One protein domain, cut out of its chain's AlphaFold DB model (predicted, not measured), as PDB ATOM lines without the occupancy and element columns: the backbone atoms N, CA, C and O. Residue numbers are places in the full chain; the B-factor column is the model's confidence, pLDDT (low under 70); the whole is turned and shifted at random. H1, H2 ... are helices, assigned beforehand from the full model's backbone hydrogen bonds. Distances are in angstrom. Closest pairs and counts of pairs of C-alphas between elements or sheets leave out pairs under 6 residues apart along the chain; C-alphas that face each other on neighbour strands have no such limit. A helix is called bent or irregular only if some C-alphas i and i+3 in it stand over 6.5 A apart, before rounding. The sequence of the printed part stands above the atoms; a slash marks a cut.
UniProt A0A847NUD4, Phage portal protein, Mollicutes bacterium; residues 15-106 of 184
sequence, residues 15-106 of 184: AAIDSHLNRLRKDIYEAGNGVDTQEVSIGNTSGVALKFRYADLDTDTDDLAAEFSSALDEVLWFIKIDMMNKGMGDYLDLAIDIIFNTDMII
ATOM      1  N   ALA A  15     -28.936   8.198  28.030       90.38
ATOM      2  CA  ALA A  15     -30.275   7.880  27.544       90.38
ATOM      3  C   ALA A  15     -30.228   6.947  26.324       90.38
ATOM      4  O   ALA A  15     -31.008   5.997  26.238       90.38
ATOM      5  N   ALA A  16     -29.285   7.169  25.404       90.25
ATOM      6  CA  ALA A  16     -29.074   6.267  24.274       90.25
ATOM      7  C   ALA A  16     -28.611   4.872  24.727       90.25
ATOM      8  O   ALA A  16     -29.066   3.865  24.181       90.25
ATOM      9  N   ILE A  17     -27.738   4.802  25.739       91.19
ATOM     10  CA  ILE A  17     -27.265   3.530  26.304       91.19
ATOM     11  C   ILE A  17     -28.407   2.784  26.987       91.19
ATOM     12  O   ILE A  17     -28.602   1.605  26.706       91.19
ATOM     13  N   ASP A  18     -29.180   3.460  27.832       93.50
ATOM     14  CA  ASP A  18     -30.325   2.857  28.516       93.50
ATOM     15  C   ASP A  18     -31.359   2.322  27.513       93.50
ATOM     16  O   ASP A  18     -31.776   1.167  27.591       93.50
ATOM     17  N   SER A  19     -31.685   3.104  26.478       93.69
ATOM     18  CA  SER A  19     -32.573   2.658  25.399       93.69
ATOM     19  C   SER A  19     -32.032   1.428  24.662       93.69
ATOM     20  O   SER A  19     -32.787   0.494  24.379       93.69
ATOM     21  N   HIS A  20     -30.728   1.394  24.376       93.56
ATOM     22  CA  HIS A  20     -30.105   0.250  23.717       93.56
ATOM     23  C   HIS A  20     -30.110  -1.002  24.600       93.56
ATOM     24  O   HIS A  20     -30.433  -2.080  24.106       93.56
ATOM     25  N   LEU A  21     -29.804  -0.863  25.893       94.06
ATOM     26  CA  LEU A  21     -29.819  -1.966  26.855       94.06
ATOM     27  C   LEU A  21     -31.229  -2.526  27.055       94.06
ATOM     28  O   LEU A  21     -31.395  -3.743  27.084       94.06
ATOM     29  N   ASN A  22     -32.246  -1.665  27.118       91.31
ATOM     30  CA  ASN A  22     -33.641  -2.090  27.225       91.31
ATOM     31  C   ASN A  22     -34.097  -2.875  25.986       91.31
ATOM     32  O   ASN A  22     -34.765  -3.899  26.120       91.31
ATOM     33  N   ARG A  23     -33.694  -2.447  24.780       92.25
ATOM     34  CA  ARG A  23     -33.968  -3.212  23.555       92.25
ATOM     35  C   ARG A  23     -33.209  -4.537  23.538       92.25
ATOM     36  O   ARG A  23     -33.822  -5.565  23.306       92.25
ATOM     37  N   LEU A  24     -31.912  -4.515  23.842       94.25
ATOM     38  CA  LEU A  24     -31.085  -5.721  23.870       94.25
ATOM     39  C   LEU A  24     -31.640  -6.761  24.850       94.25
ATOM     40  O   LEU A  24     -31.667  -7.944  24.538       94.25
ATOM     41  N   ARG A  25     -32.109  -6.327  26.023       91.75
ATOM     42  CA  ARG A  25     -32.786  -7.206  26.978       91.75
ATOM     43  C   ARG A  25     -34.005  -7.880  26.344       91.75
ATOM     44  O   ARG A  25     -34.142  -9.090  26.475       91.75
ATOM     45  N   LYS A  26     -34.866  -7.119  25.661       90.00
ATOM     46  CA  LYS A  26     -36.044  -7.662  24.965       90.00
ATOM     47  C   LYS A  26     -35.640  -8.679  23.896       90.00
ATOM     48  O   LYS A  26     -36.179  -9.777  23.881       90.00
ATOM     49  N   ASP A  27     -34.632  -8.342  23.091       92.44
ATOM     50  CA  ASP A  27     -34.097  -9.221  22.048       92.44
ATOM     51  C   ASP A  27     -33.551 -10.539  22.639       92.44
ATOM     52  O   ASP A  27     -33.689 -11.589  22.024       92.44
ATOM     53  N   ILE A  28     -32.956 -10.514  23.841       92.81
ATOM     54  CA  ILE A  28     -32.479 -11.726  24.539       92.81
ATOM     55  C   ILE A  28     -33.645 -12.628  24.956       92.81
ATOM     56  O   ILE A  28     -33.544 -13.842  24.795       92.81
ATOM     57  N   TYR A  29     -34.731 -12.062  25.491       90.50
ATOM     58  CA  TYR A  29     -35.913 -12.847  25.859       90.50
ATOM     59  C   TYR A  29     -36.589 -13.454  24.628       90.50
ATOM     60  O   TYR A  29     -36.926 -14.631  24.658       90.50
ATOM     61  N   GLU A  30     -36.700 -12.691  23.537       87.44
ATOM     62  CA  GLU A  30     -37.231 -13.194  22.264       87.44
ATOM     63  C   GLU A  30     -36.329 -14.281  21.656       87.44
ATOM     64  O   GLU A  30     -36.820 -15.294  21.182       87.44
ATOM     65  N   ALA A  31     -35.002 -14.118  21.694       90.00
ATOM     66  CA  ALA A  31     -34.071 -15.105  21.140       90.00
ATOM     67  C   ALA A  31     -33.928 -16.380  21.988       90.00
ATOM     68  O   ALA A  31     -33.494 -17.406  21.470       90.00
ATOM     69  N   GLY A  32     -34.208 -16.300  23.289       89.94
ATOM     70  CA  GLY A  32     -34.125 -17.423  24.219       89.94
ATOM     71  C   GLY A  32     -35.473 -18.041  24.575       89.94
ATOM     72  O   GLY A  32     -35.499 -18.805  25.535       89.94
ATOM     73  N   ASN A  33     -36.560 -17.648  23.893       88.50
ATOM     74  CA  ASN A  33     -37.940 -18.062  24.188       88.50
ATOM     75  C   ASN A  33     -38.286 -17.946  25.685       88.50
ATOM     76  O   ASN A  33     -38.980 -18.769  26.282       88.50
ATOM     77  N   GLY A  34     -37.740 -16.912  26.328       86.06
ATOM     78  CA  GLY A  34     -37.855 -16.696  27.760       86.06
ATOM     79  C   GLY A  34     -39.025 -15.782  28.104       86.06
ATOM     80  O   GLY A  34     -39.348 -14.848  27.374       86.06
ATOM     81  N   VAL A  35     -39.598 -15.973  29.290       86.69
ATOM     82  CA  VAL A  35     -40.661 -15.099  29.802       86.69
ATOM     83  C   VAL A  35     -40.060 -13.951  30.619       86.69
ATOM     84  O   VAL A  35     -39.425 -14.179  31.653       86.69
ATOM     85  N   ASP A  36     -40.272 -12.701  30.188       86.06
ATOM     86  CA  ASP A  36     -39.852 -11.521  30.959       86.06
ATOM     87  C   ASP A  36     -40.851 -11.223  32.087       86.06
ATOM     88  O   ASP A  36     -41.888 -10.594  31.888       86.06
ATOM     89  N   THR A  37     -40.521 -11.667  33.301       77.31
ATOM     90  CA  THR A  37     -41.367 -11.514  34.495       77.31
ATOM     91  C   THR A  37     -41.309 -10.126  35.139       77.31
ATOM     92  O   THR A  37     -42.032  -9.861  36.100       77.31
ATOM     93  N   GLN A  38     -40.444  -9.231  34.654       76.88
ATOM     94  CA  GLN A  38     -40.291  -7.885  35.217       76.88
ATOM     95  C   GLN A  38     -41.162  -6.848  34.499       76.88
ATOM     96  O   GLN A  38     -41.200  -5.684  34.906       76.88
ATOM     97  N   GLU A  39     -41.878  -7.249  33.448       72.00
ATOM     98  CA  GLU A  39     -42.797  -6.367  32.747       72.00
ATOM     99  C   GLU A  39     -44.015  -6.030  33.629       72.00
ATOM    100  O   GLU A  39     -44.717  -6.896  34.150       72.00
ATOM    101  N   VAL A  40     -44.285  -4.730  33.788       58.94
ATOM    102  CA  VAL A  40     -45.283  -4.166  34.721       58.94
ATOM    103  C   VAL A  40     -46.713  -4.688  34.483       58.94
ATOM    104  O   VAL A  40     -47.557  -4.601  35.374       58.94
ATOM    105  N   SER A  41     -47.012  -5.264  33.315       64.75
ATOM    106  CA  SER A  41     -48.358  -5.740  32.972       64.75
ATOM    107  C   SER A  41     -48.785  -7.040  33.662       64.75
ATOM    108  O   SER A  41     -49.966  -7.370  33.620       64.75
ATOM    109  N   ILE A  42     -47.880  -7.784  34.305       63.72
ATOM    110  CA  ILE A  42     -48.151  -9.173  34.730       63.72
ATOM    111  C   ILE A  42     -49.212  -9.283  35.836       63.72
ATOM    112  O   ILE A  42     -49.976 -10.243  35.859       63.72
ATOM    113  N   GLY A  43     -49.333  -8.285  36.717       62.16
ATOM    114  CA  GLY A  43     -50.154  -8.387  37.932       62.16
ATOM    115  C   GLY A  43     -51.677  -8.494  37.739       62.16
ATOM    116  O   GLY A  43     -52.364  -8.837  38.694       62.16
ATOM    117  N   ASN A  44     -52.220  -8.195  36.551       68.06
ATOM    118  CA  ASN A  44     -53.659  -8.316  36.254       68.06
ATOM    119  C   ASN A  44     -53.914  -8.674  34.779       68.06
ATOM    120  O   ASN A  44     -54.709  -8.038  34.085       68.06
ATOM    121  N   THR A  45     -53.148  -9.634  34.267       72.88
ATOM    122  CA  THR A  45     -53.270 -10.094  32.881       72.88
ATOM    123  C   THR A  45     -54.400 -11.128  32.765       72.88
ATOM    124  O   THR A  45     -54.571 -11.972  33.646       72.88
ATOM    125  N   SER A  46     -55.198 -11.066  31.692       82.00
ATOM    126  CA  SER A  46     -56.204 -12.102  31.402       82.00
ATOM    127  C   SER A  46     -55.539 -13.450  31.111       82.00
ATOM    128  O   SER A  46     -54.395 -13.489  30.653       82.00
ATOM    129  N   GLY A  47     -56.248 -14.562  31.305       81.62
ATOM    130  CA  GLY A  47     -55.740 -15.902  31.001       81.62
ATOM    131  C   GLY A  47     -55.268 -16.037  29.552       81.62
ATOM    132  O   GLY A  47     -54.224 -16.627  29.286       81.62
ATOM    133  N   VAL A  48     -55.966 -15.398  28.607       82.75
ATOM    134  CA  VAL A  48     -55.553 -15.338  27.194       82.75
ATOM    135  C   VAL A  48     -54.202 -14.644  27.026       82.75
ATOM    136  O   VAL A  48     -53.340 -15.130  26.298       82.75
ATOM    137  N   ALA A  49     -53.997 -13.512  27.694       83.56
ATOM    138  CA  ALA A  49     -52.745 -12.786  27.574       83.56
ATOM    139  C   ALA A  49     -51.595 -13.502  28.306       83.56
ATOM    140  O   ALA A  49     -50.476 -13.453  27.810       83.56
ATOM    141  N   LEU A  50     -51.855 -14.245  29.388       83.38
ATOM    142  CA  LEU A  50     -50.863 -15.150  29.984       83.38
ATOM    143  C   LEU A  50     -50.441 -16.245  28.992       83.38
ATOM    144  O   LEU A  50     -49.247 -16.422  28.776       83.38
ATOM    145  N   LYS A  51     -51.391 -16.894  28.302       84.56
ATOM    146  CA  LYS A  51     -51.080 -17.896  27.264       84.56
ATOM    147  C   LYS A  51     -50.203 -17.326  26.150       84.56
ATOM    148  O   LYS A  51     -49.199 -17.928  25.798       84.56
ATOM    149  N   PHE A  52     -50.520 -16.133  25.644       85.12
ATOM    150  CA  PHE A  52     -49.682 -15.482  24.630       85.12
ATOM    151  C   PHE A  52     -48.267 -15.156  25.120       85.12
ATOM    152  O   PHE A  52     -47.348 -15.132  24.312       85.12
ATOM    153  N   ARG A  53     -48.075 -14.890  26.418       84.12
ATOM    154  CA  ARG A  53     -46.746 -14.609  26.984       84.12
ATOM    155  C   ARG A  53     -45.888 -15.857  27.141       84.12
ATOM    156  O   ARG A  53     -44.673 -15.748  27.051       84.12
ATOM    157  N   TYR A  54     -46.517 -17.000  27.398       88.44
ATOM    158  CA  TYR A  54     -45.833 -18.277  27.578       88.44
ATOM    159  C   TYR A  54     -45.731 -19.099  26.287       88.44
ATOM    160  O   TYR A  54     -45.012 -20.084  26.291       88.44
ATOM    161  N   ALA A  55     -46.384 -18.695  25.193       88.50
ATOM    162  CA  ALA A  55     -46.481 -19.476  23.954       88.50
ATOM    163  C   ALA A  55     -45.128 -19.946  23.386       88.50
ATOM    164  O   ALA A  55     -45.009 -21.098  22.972       88.50
ATOM    165  N   ASP A  56     -44.114 -19.078  23.387       89.56
ATOM    166  CA  ASP A  56     -42.790 -19.439  22.867       89.56
ATOM    167  C   ASP A  56     -42.089 -20.454  23.791       89.56
ATOM    168  O   ASP A  56     -41.524 -21.436  23.320       89.56
ATOM    169  N   LEU A  57     -42.197 -20.275  25.114       90.19
ATOM    170  CA  LEU A  57     -41.653 -21.215  26.102       90.19
ATOM    171  C   LEU A  57     -42.391 -22.564  26.094       90.19
ATOM    172  O   LEU A  57     -41.776 -23.608  26.295       90.19
ATOM    173  N   ASP A  58     -43.707 -22.533  25.891       89.81
ATOM    174  CA  ASP A  58     -44.564 -23.715  25.775       89.81
ATOM    175  C   ASP A  58     -44.143 -24.545  24.557       89.81
ATOM    176  O   ASP A  58     -43.863 -25.732  24.688       89.81
ATOM    177  N   THR A  59     -43.932 -23.884  23.412       90.75
ATOM    178  CA  THR A  59     -43.431 -24.522  22.182       90.75
ATOM    179  C   THR A  59     -42.066 -25.183  22.396       90.75
ATOM    180  O   THR A  59     -41.879 -26.341  22.030       90.75
ATOM    181  N   ASP A  60     -41.123 -24.492  23.042       92.50
ATOM    182  CA  ASP A  60     -39.808 -25.068  23.358       92.50
ATOM    183  C   ASP A  60     -39.903 -26.265  24.312       92.50
ATOM    184  O   ASP A  60     -39.122 -27.214  24.223       92.50
ATOM    185  N   THR A  61     -40.853 -26.227  25.248       92.25
ATOM    186  CA  THR A  61     -41.054 -27.315  26.207       92.25
ATOM    187  C   THR A  61     -41.696 -28.532  25.541       92.25
ATOM    188  O   THR A  61     -41.317 -29.661  25.862       92.25
ATOM    189  N   ASP A  62     -42.599 -28.321  24.584       92.06
ATOM    190  CA  ASP A  62     -43.185 -29.379  23.755       92.06
ATOM    191  C   ASP A  62     -42.124 -30.058  22.878       92.06
ATOM    192  O   ASP A  62     -42.049 -31.291  22.835       92.06
ATOM    193  N   ASP A  63     -41.253 -29.271  22.239       93.81
ATOM    194  CA  ASP A  63     -40.128 -29.796  21.462       93.81
ATOM    195  C   ASP A  63     -39.189 -30.624  22.357       93.81
ATOM    196  O   ASP A  63     -38.827 -31.758  22.025       93.81
ATOM    197  N   LEU A  64     -38.866 -30.110  23.547       93.50
ATOM    198  CA  LEU A  64     -38.053 -30.818  24.533       93.50
ATOM    199  C   LEU A  64     -38.707 -32.137  24.979       93.50
ATOM    200  O   LEU A  64     -38.032 -33.165  25.078       93.50
ATOM    201  N   ALA A  65     -40.017 -32.139  25.235       93.50
ATOM    202  CA  ALA A  65     -40.761 -33.340  25.604       93.50
ATOM    203  C   ALA A  65     -40.755 -34.385  24.477       93.50
ATOM    204  O   ALA A  65     -40.601 -35.579  24.750       93.50
ATOM    205  N   ALA A  66     -40.852 -33.966  23.212       92.94
ATOM    206  CA  ALA A  66     -40.759 -34.860  22.058       92.94
ATOM    207  C   ALA A  66     -39.360 -35.495  21.925       92.94
ATOM    208  O   ALA A  66     -39.235 -36.704  21.684       92.94
ATOM    209  N   GLU A  67     -38.303 -34.707  22.138       94.69
ATOM    210  CA  GLU A  67     -36.924 -35.208  22.155       94.69
ATOM    211  C   GLU A  67     -36.705 -36.212  23.296       94.69
ATOM    212  O   GLU A  67     -36.180 -37.309  23.075       94.69
ATOM    213  N   PHE A  68     -37.163 -35.886  24.509       95.50
ATOM    214  CA  PHE A  68     -37.073 -36.797  25.648       95.50
ATOM    215  C   PHE A  68     -37.903 -38.060  25.463       95.50
ATOM    216  O   PHE A  68     -37.439 -39.124  25.862       95.50
ATOM    217  N   SER A  69     -39.084 -37.977  24.851       94.06
ATOM    218  CA  SER A  69     -39.902 -39.154  24.537       94.06
ATOM    219  C   SER A  69     -39.109 -40.143  23.688       94.06
ATOM    220  O   SER A  69     -38.970 -41.308  24.054       94.06
ATOM    221  N   SER A  70     -38.474 -39.645  22.624       92.06
ATOM    222  CA  SER A  70     -37.642 -40.465  21.735       92.06
ATOM    223  C   SER A  70     -36.447 -41.084  22.472       92.06
ATOM    224  O   SER A  70     -36.158 -42.270  22.318       92.06
ATOM    225  N   ALA A  71     -35.762 -40.306  23.315       95.31
ATOM    226  CA  ALA A  71     -34.636 -40.806  24.101       95.31
ATOM    227  C   ALA A  71     -35.065 -41.847  25.153       95.31
ATOM    228  O   ALA A  71     -34.369 -42.837  25.384       95.31
ATOM    229  N   LEU A  72     -36.212 -41.641  25.801       95.38
ATOM    230  CA  LEU A  72     -36.754 -42.566  26.790       95.38
ATOM    231  C   LEU A  72     -37.245 -43.861  26.145       95.38
ATOM    232  O   LEU A  72     -37.067 -44.912  26.755       95.38
ATOM    233  N   ASP A  73     -37.770 -43.824  24.922       92.44
ATOM    234  CA  ASP A  73     -38.130 -45.029  24.171       92.44
ATOM    235  C   ASP A  73     -36.919 -45.940  23.939       92.44
ATOM    236  O   ASP A  73     -36.999 -47.158  24.139       92.44
ATOM    237  N   GLU A  74     -35.760 -45.366  23.600       93.12
ATOM    238  CA  GLU A  74     -34.513 -46.127  23.482       93.12
ATOM    239  C   GLU A  74     -34.104 -46.744  24.828       93.12
ATOM    240  O   GLU A  74     -33.760 -47.929  24.905       93.12
ATOM    241  N   VAL A  75     -34.186 -45.973  25.916       95.06
ATOM    242  CA  VAL A  75     -33.883 -46.462  27.270       95.06
ATOM    243  C   VAL A  75     -34.846 -47.579  27.683       95.06
ATOM    244  O   VAL A  75     -34.412 -48.601  28.221       95.06
ATOM    245  N   LEU A  76     -36.140 -47.435  27.400       94.69
ATOM    246  CA  LEU A  76     -37.159 -48.446  27.672       94.69
ATOM    247  C   LEU A  76     -36.895 -49.724  26.884       94.69
ATOM    248  O   LEU A  76     -37.034 -50.816  27.438       94.69
ATOM    249  N   TRP A  77     -36.465 -49.617  25.626       93.81
ATOM    250  CA  TRP A  77     -36.045 -50.777  24.847       93.81
ATOM    251  C   TRP A  77     -34.879 -51.516  25.520       93.81
ATOM    252  O   TRP A  77     -34.954 -52.733  25.706       93.81
ATOM    253  N   PHE A  78     -33.845 -50.800  25.978       95.19
ATOM    254  CA  PHE A  78     -32.733 -51.411  26.718       95.19
ATOM    255  C   PHE A  78     -33.195 -52.106  28.005       95.19
ATOM    256  O   PHE A  78     -32.759 -53.226  28.286       95.19
ATOM    257  N   ILE A  79     -34.096 -51.477  28.766       94.12
ATOM    258  CA  ILE A  79     -34.671 -52.059  29.984       94.12
ATOM    259  C   ILE A  79     -35.427 -53.349  29.651       94.12
ATOM    260  O   ILE A  79     -35.191 -54.374  30.289       94.12
ATOM    261  N   LYS A  80     -36.283 -53.339  28.622       94.19
ATOM    262  CA  LYS A  80     -37.046 -54.522  28.187       94.19
ATOM    263  C   LYS A  80     -36.124 -55.690  27.822       94.19
ATOM    264  O   LYS A  80     -36.361 -56.816  28.261       94.19
ATOM    265  N   ILE A  81     -35.041 -55.428  27.086       94.19
ATOM    266  CA  ILE A  81     -34.046 -56.449  26.724       94.19
ATOM    267  C   ILE A  81     -33.323 -57.004  27.960       94.19
ATOM    268  O   ILE A  81     -33.144 -58.217  28.076       94.19
ATOM    269  N   ASP A  82     -32.924 -56.152  28.907       95.00
ATOM    270  CA  ASP A  82     -32.304 -56.597  30.162       95.00
ATOM    271  C   ASP A  82     -33.261 -57.467  30.999       95.00
ATOM    272  O   ASP A  82     -32.865 -58.523  31.501       95.00
ATOM    273  N   MET A  83     -34.541 -57.087  31.090       93.62
ATOM    274  CA  MET A  83     -35.566 -57.877  31.782       93.62
ATOM    275  C   MET A  83     -35.771 -59.253  31.136       93.62
ATOM    276  O   MET A  83     -35.852 -60.260  31.850       93.62
ATOM    277  N   MET A  84     -35.779 -59.310  29.801       93.56
ATOM    278  CA  MET A  84     -35.849 -60.560  29.043       93.56
ATOM    279  C   MET A  84     -34.633 -61.453  29.332       93.56
ATOM    280  O   MET A  84     -34.790 -62.633  29.645       93.56
ATOM    281  N   ASN A  85     -33.421 -60.887  29.319       93.12
ATOM    282  CA  ASN A  85     -32.180 -61.622  29.591       93.12
ATOM    283  C   ASN A  85     -32.101 -62.166  31.026       93.12
ATOM    284  O   ASN A  85     -31.510 -63.221  31.260       93.12
ATOM    285  N   LYS A  86     -32.713 -61.473  31.991       95.06
ATOM    286  CA  LYS A  86     -32.834 -61.925  33.388       95.06
ATOM    287  C   LYS A  86     -33.922 -62.984  33.596       95.06
ATOM    288  O   LYS A  86     -34.029 -63.522  34.696       95.06
ATOM    289  N   GLY A  87     -34.716 -63.292  32.569       93.06
ATOM    290  CA  GLY A  87     -35.800 -64.272  32.637       93.06
ATOM    291  C   GLY A  87     -37.060 -63.765  33.343       93.06
ATOM    292  O   GLY A  87     -37.838 -64.578  33.831       93.06
ATOM    293  N   MET A  88     -37.270 -62.443  33.418       90.88
ATOM    294  CA  MET A  88     -38.460 -61.852  34.055       90.88
ATOM    295  C   MET A  88     -39.695 -61.816  33.139       90.88
ATOM    296  O   MET A  88     -40.786 -61.531  33.619       90.88
ATOM    297  N   GLY A  89     -39.543 -62.131  31.851       88.38
ATOM    298  CA  GLY A  89     -40.625 -62.145  30.860       88.38
ATOM    299  C   GLY A  89     -40.262 -61.372  29.591       88.38
ATOM    300  O   GLY A  89     -39.262 -60.657  29.563       88.38
ATOM    301  N   ASP A  90     -41.069 -61.545  28.544       91.50
ATOM    302  CA  ASP A  90     -40.983 -60.756  27.312       91.50
ATOM    303  C   ASP A  90     -41.973 -59.585  27.385       91.50
ATOM    304  O   ASP A  90     -43.177 -59.785  27.558       91.50
ATOM    305  N   TYR A  91     -41.440 -58.368  27.287       91.81
ATOM    306  CA  TYR A  91     -42.185 -57.109  27.364       91.81
ATOM    307  C   TYR A  91     -41.963 -56.229  26.127       91.81
ATOM    308  O   TYR A  91     -42.224 -55.025  26.175       91.81
ATOM    309  N   LEU A  92     -41.447 -56.788  25.027       89.06
ATOM    310  CA  LEU A  92     -41.162 -56.015  23.815       89.06
ATOM    311  C   LEU A  92     -42.429 -55.365  23.245       89.06
ATOM    312  O   LEU A  92     -42.405 -54.172  22.943       89.06
ATOM    313  N   ASP A  93     -43.542 -56.100  23.248       89.81
ATOM    314  CA  ASP A  93     -44.844 -55.650  22.736       89.81
ATOM    315  C   ASP A  93     -45.621 -54.739  23.706       89.81
ATOM    316  O   ASP A  93     -46.718 -54.277  23.385       89.81
ATOM    317  N   LEU A  94     -45.090 -54.468  24.904       90.44
ATOM    318  CA  LEU A  94     -45.748 -53.575  25.858       90.44
ATOM    319  C   LEU A  94     -45.677 -52.127  25.355       90.44
ATOM    320  O   LEU A  94     -44.604 -51.518  25.369       90.44
ATOM    321  N   ALA A  95     -46.819 -51.572  24.956       88.12
ATOM    322  CA  ALA A  95     -46.956 -50.147  24.687       88.12
ATOM    323  C   ALA A  95     -46.891 -49.369  26.010       88.12
ATOM    324  O   ALA A  95     -47.662 -49.642  26.931       88.12
ATOM    325  N   ILE A  96     -45.948 -48.436  26.107       88.50
ATOM    326  CA  ILE A  96     -45.792 -47.532  27.248       88.50
ATOM    327  C   ILE A  96     -46.044 -46.130  26.710       88.50
ATOM    328  O   ILE A  96     -45.467 -45.765  25.692       88.50
ATOM    329  N   ASP A  97     -46.916 -45.387  27.381       89.06
ATOM    330  CA  ASP A  97     -47.189 -43.988  27.071       89.06
ATOM    331  C   ASP A  97     -46.488 -43.105  28.108       89.06
ATOM    332  O   ASP A  97     -46.583 -43.366  29.315       89.06
ATOM    333  N   ILE A  98     -45.738 -42.107  27.644       88.75
ATOM    334  CA  ILE A  98     -44.954 -41.208  28.494       88.75
ATOM    335  C   ILE A  98     -45.630 -39.842  28.468       88.75
ATOM    336  O   ILE A  98     -45.637 -39.160  27.450       88.75
ATOM    337  N   ILE A  99     -46.175 -39.437  29.614       88.81
ATOM    338  CA  ILE A  99     -46.889 -38.170  29.757       88.81
ATOM    339  C   ILE A  99     -45.974 -37.164  30.454       88.81
ATOM    340  O   ILE A  99     -45.568 -37.371  31.601       88.81
ATOM    341  N   PHE A 100     -45.680 -36.063  29.765       89.31
ATOM    342  CA  PHE A 100     -45.011 -34.898  30.333       89.31
ATOM    343  C   PHE A 100     -46.066 -33.886  30.777       89.31
ATOM    344  O   PHE A 100     -46.981 -33.572  30.023       89.31
ATOM    345  N   ASN A 101     -45.941 -33.385  32.007       85.19
ATOM    346  CA  ASN A 101     -46.807 -32.334  32.532       85.19
ATOM    347  C   ASN A 101     -45.981 -31.062  32.720       85.19
ATOM    348  O   ASN A 101     -44.893 -31.118  33.300       85.19
ATOM    349  N   THR A 102     -46.507 -29.937  32.245       82.56
ATOM    350  CA  THR A 102     -45.890 -28.616  32.364       82.56
ATOM    351  C   THR A 102     -46.727 -27.734  33.284       82.56
ATOM    352  O   THR A 102     -47.949 -27.659  33.167       82.56
ATOM    353  N   ASP A 103     -46.063 -27.061  34.223       81.19
ATOM    354  CA  ASP A 103     -46.723 -26.111  35.117       81.19
ATOM    355  C   ASP A 103     -46.726 -24.721  34.470       81.19
ATOM    356  O   ASP A 103     -45.684 -24.074  34.339       81.19
ATOM    357  N   MET A 104     -47.910 -24.244  34.087       80.19
ATOM    358  CA  MET A 104     -48.111 -22.889  33.574       80.19
ATOM    359  C   MET A 104     -48.812 -21.995  34.593       80.19
ATOM    360  O   MET A 104     -49.697 -22.423  35.333       80.19
ATOM    361  N   ILE A 105     -48.456 -20.708  34.590       81.50
ATOM    362  CA  ILE A 105     -49.190 -19.708  35.368       81.50
ATOM    363  C   ILE A 105     -50.561 -19.501  34.727       81.50
ATOM    364  O   ILE A 105     -50.667 -19.105  33.566       81.50
ATOM    365  N   ILE A 106     -51.611 -19.710  35.515       81.75
ATOM    366  CA  ILE A 106     -52.998 -19.523  35.097       81.75
ATOM    367  C   ILE A 106     -53.667 -18.407  35.892       81.75
ATOM    368  O   ILE A 106     -53.303 -18.109  37.030       81.75
TER     369      ILE A 106
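What this domain is: This is residues 15 to 106 of the 184 residues of the protein "Phage portal protein" of Mollicutes bacterium (UniProt A0A847NUD4). One long helix, H3, kinked near one end, makes most of a rod, and an unnamed stretch, residues 86 to 106, folds back beside it. At the kinked end of H3, a loop with the very short helix H2 leads from H1, whose residues 15 to 24 stick out and lengthen the rod. The printed part has 92 residues, with three named helices in the order H1, H2, H3 and no named strand; the class is all helix. The whole is extended, with a radius of gyration of the C-alphas of 21.5 A and spans of 72 by 29 by 14 A.

How they stand to each other: H3, residues 47 to 85, has a kink of 58 degrees near residue 54 and is irregular: C-alphas 53 and 56 are 7.5 A apart. H2, residues 40 to 44, is irregular too, with C-alphas 40 and 43 7.2 A apart. H2 and H3 are near each other, their closest C-alphas 8.1 A apart, and a tight link of 2 residues joins them. H1, residues 15 to 31, is only just apart from H3, at 8.4 A between closest C-alphas. H1 and H2 are apart, joined by a short link of 8 residues. Every O i to N i+4 pair is within hydrogen-bond range in H1, against 33 of 35 in H3 and 0 of 1 in H2, where 0 of 2 O i to N i+3 pairs are within range.

Where its parts are: H3 is 51.5 A long, from C-alpha 47 at (-55.740, -15.902, 31.001) to C-alpha 85 at (-32.180, -61.622, 29.591). Residues 86 to 106 end at C-alpha 106, at (-52.998, -19.523, 35.097). H1 is 24.2 A long and begins at C-alpha 15, at (-30.275, 7.880, 27.544).

The domain as a whole: The C-alphas farthest apart, those of Ala 15 and Gly 87, are 72.5 A apart. The printed part has no cut, and no link between named helices is long. The mean pLDDT of the printed part is 88.1; residues 40 to 44, which are H2, are under 70.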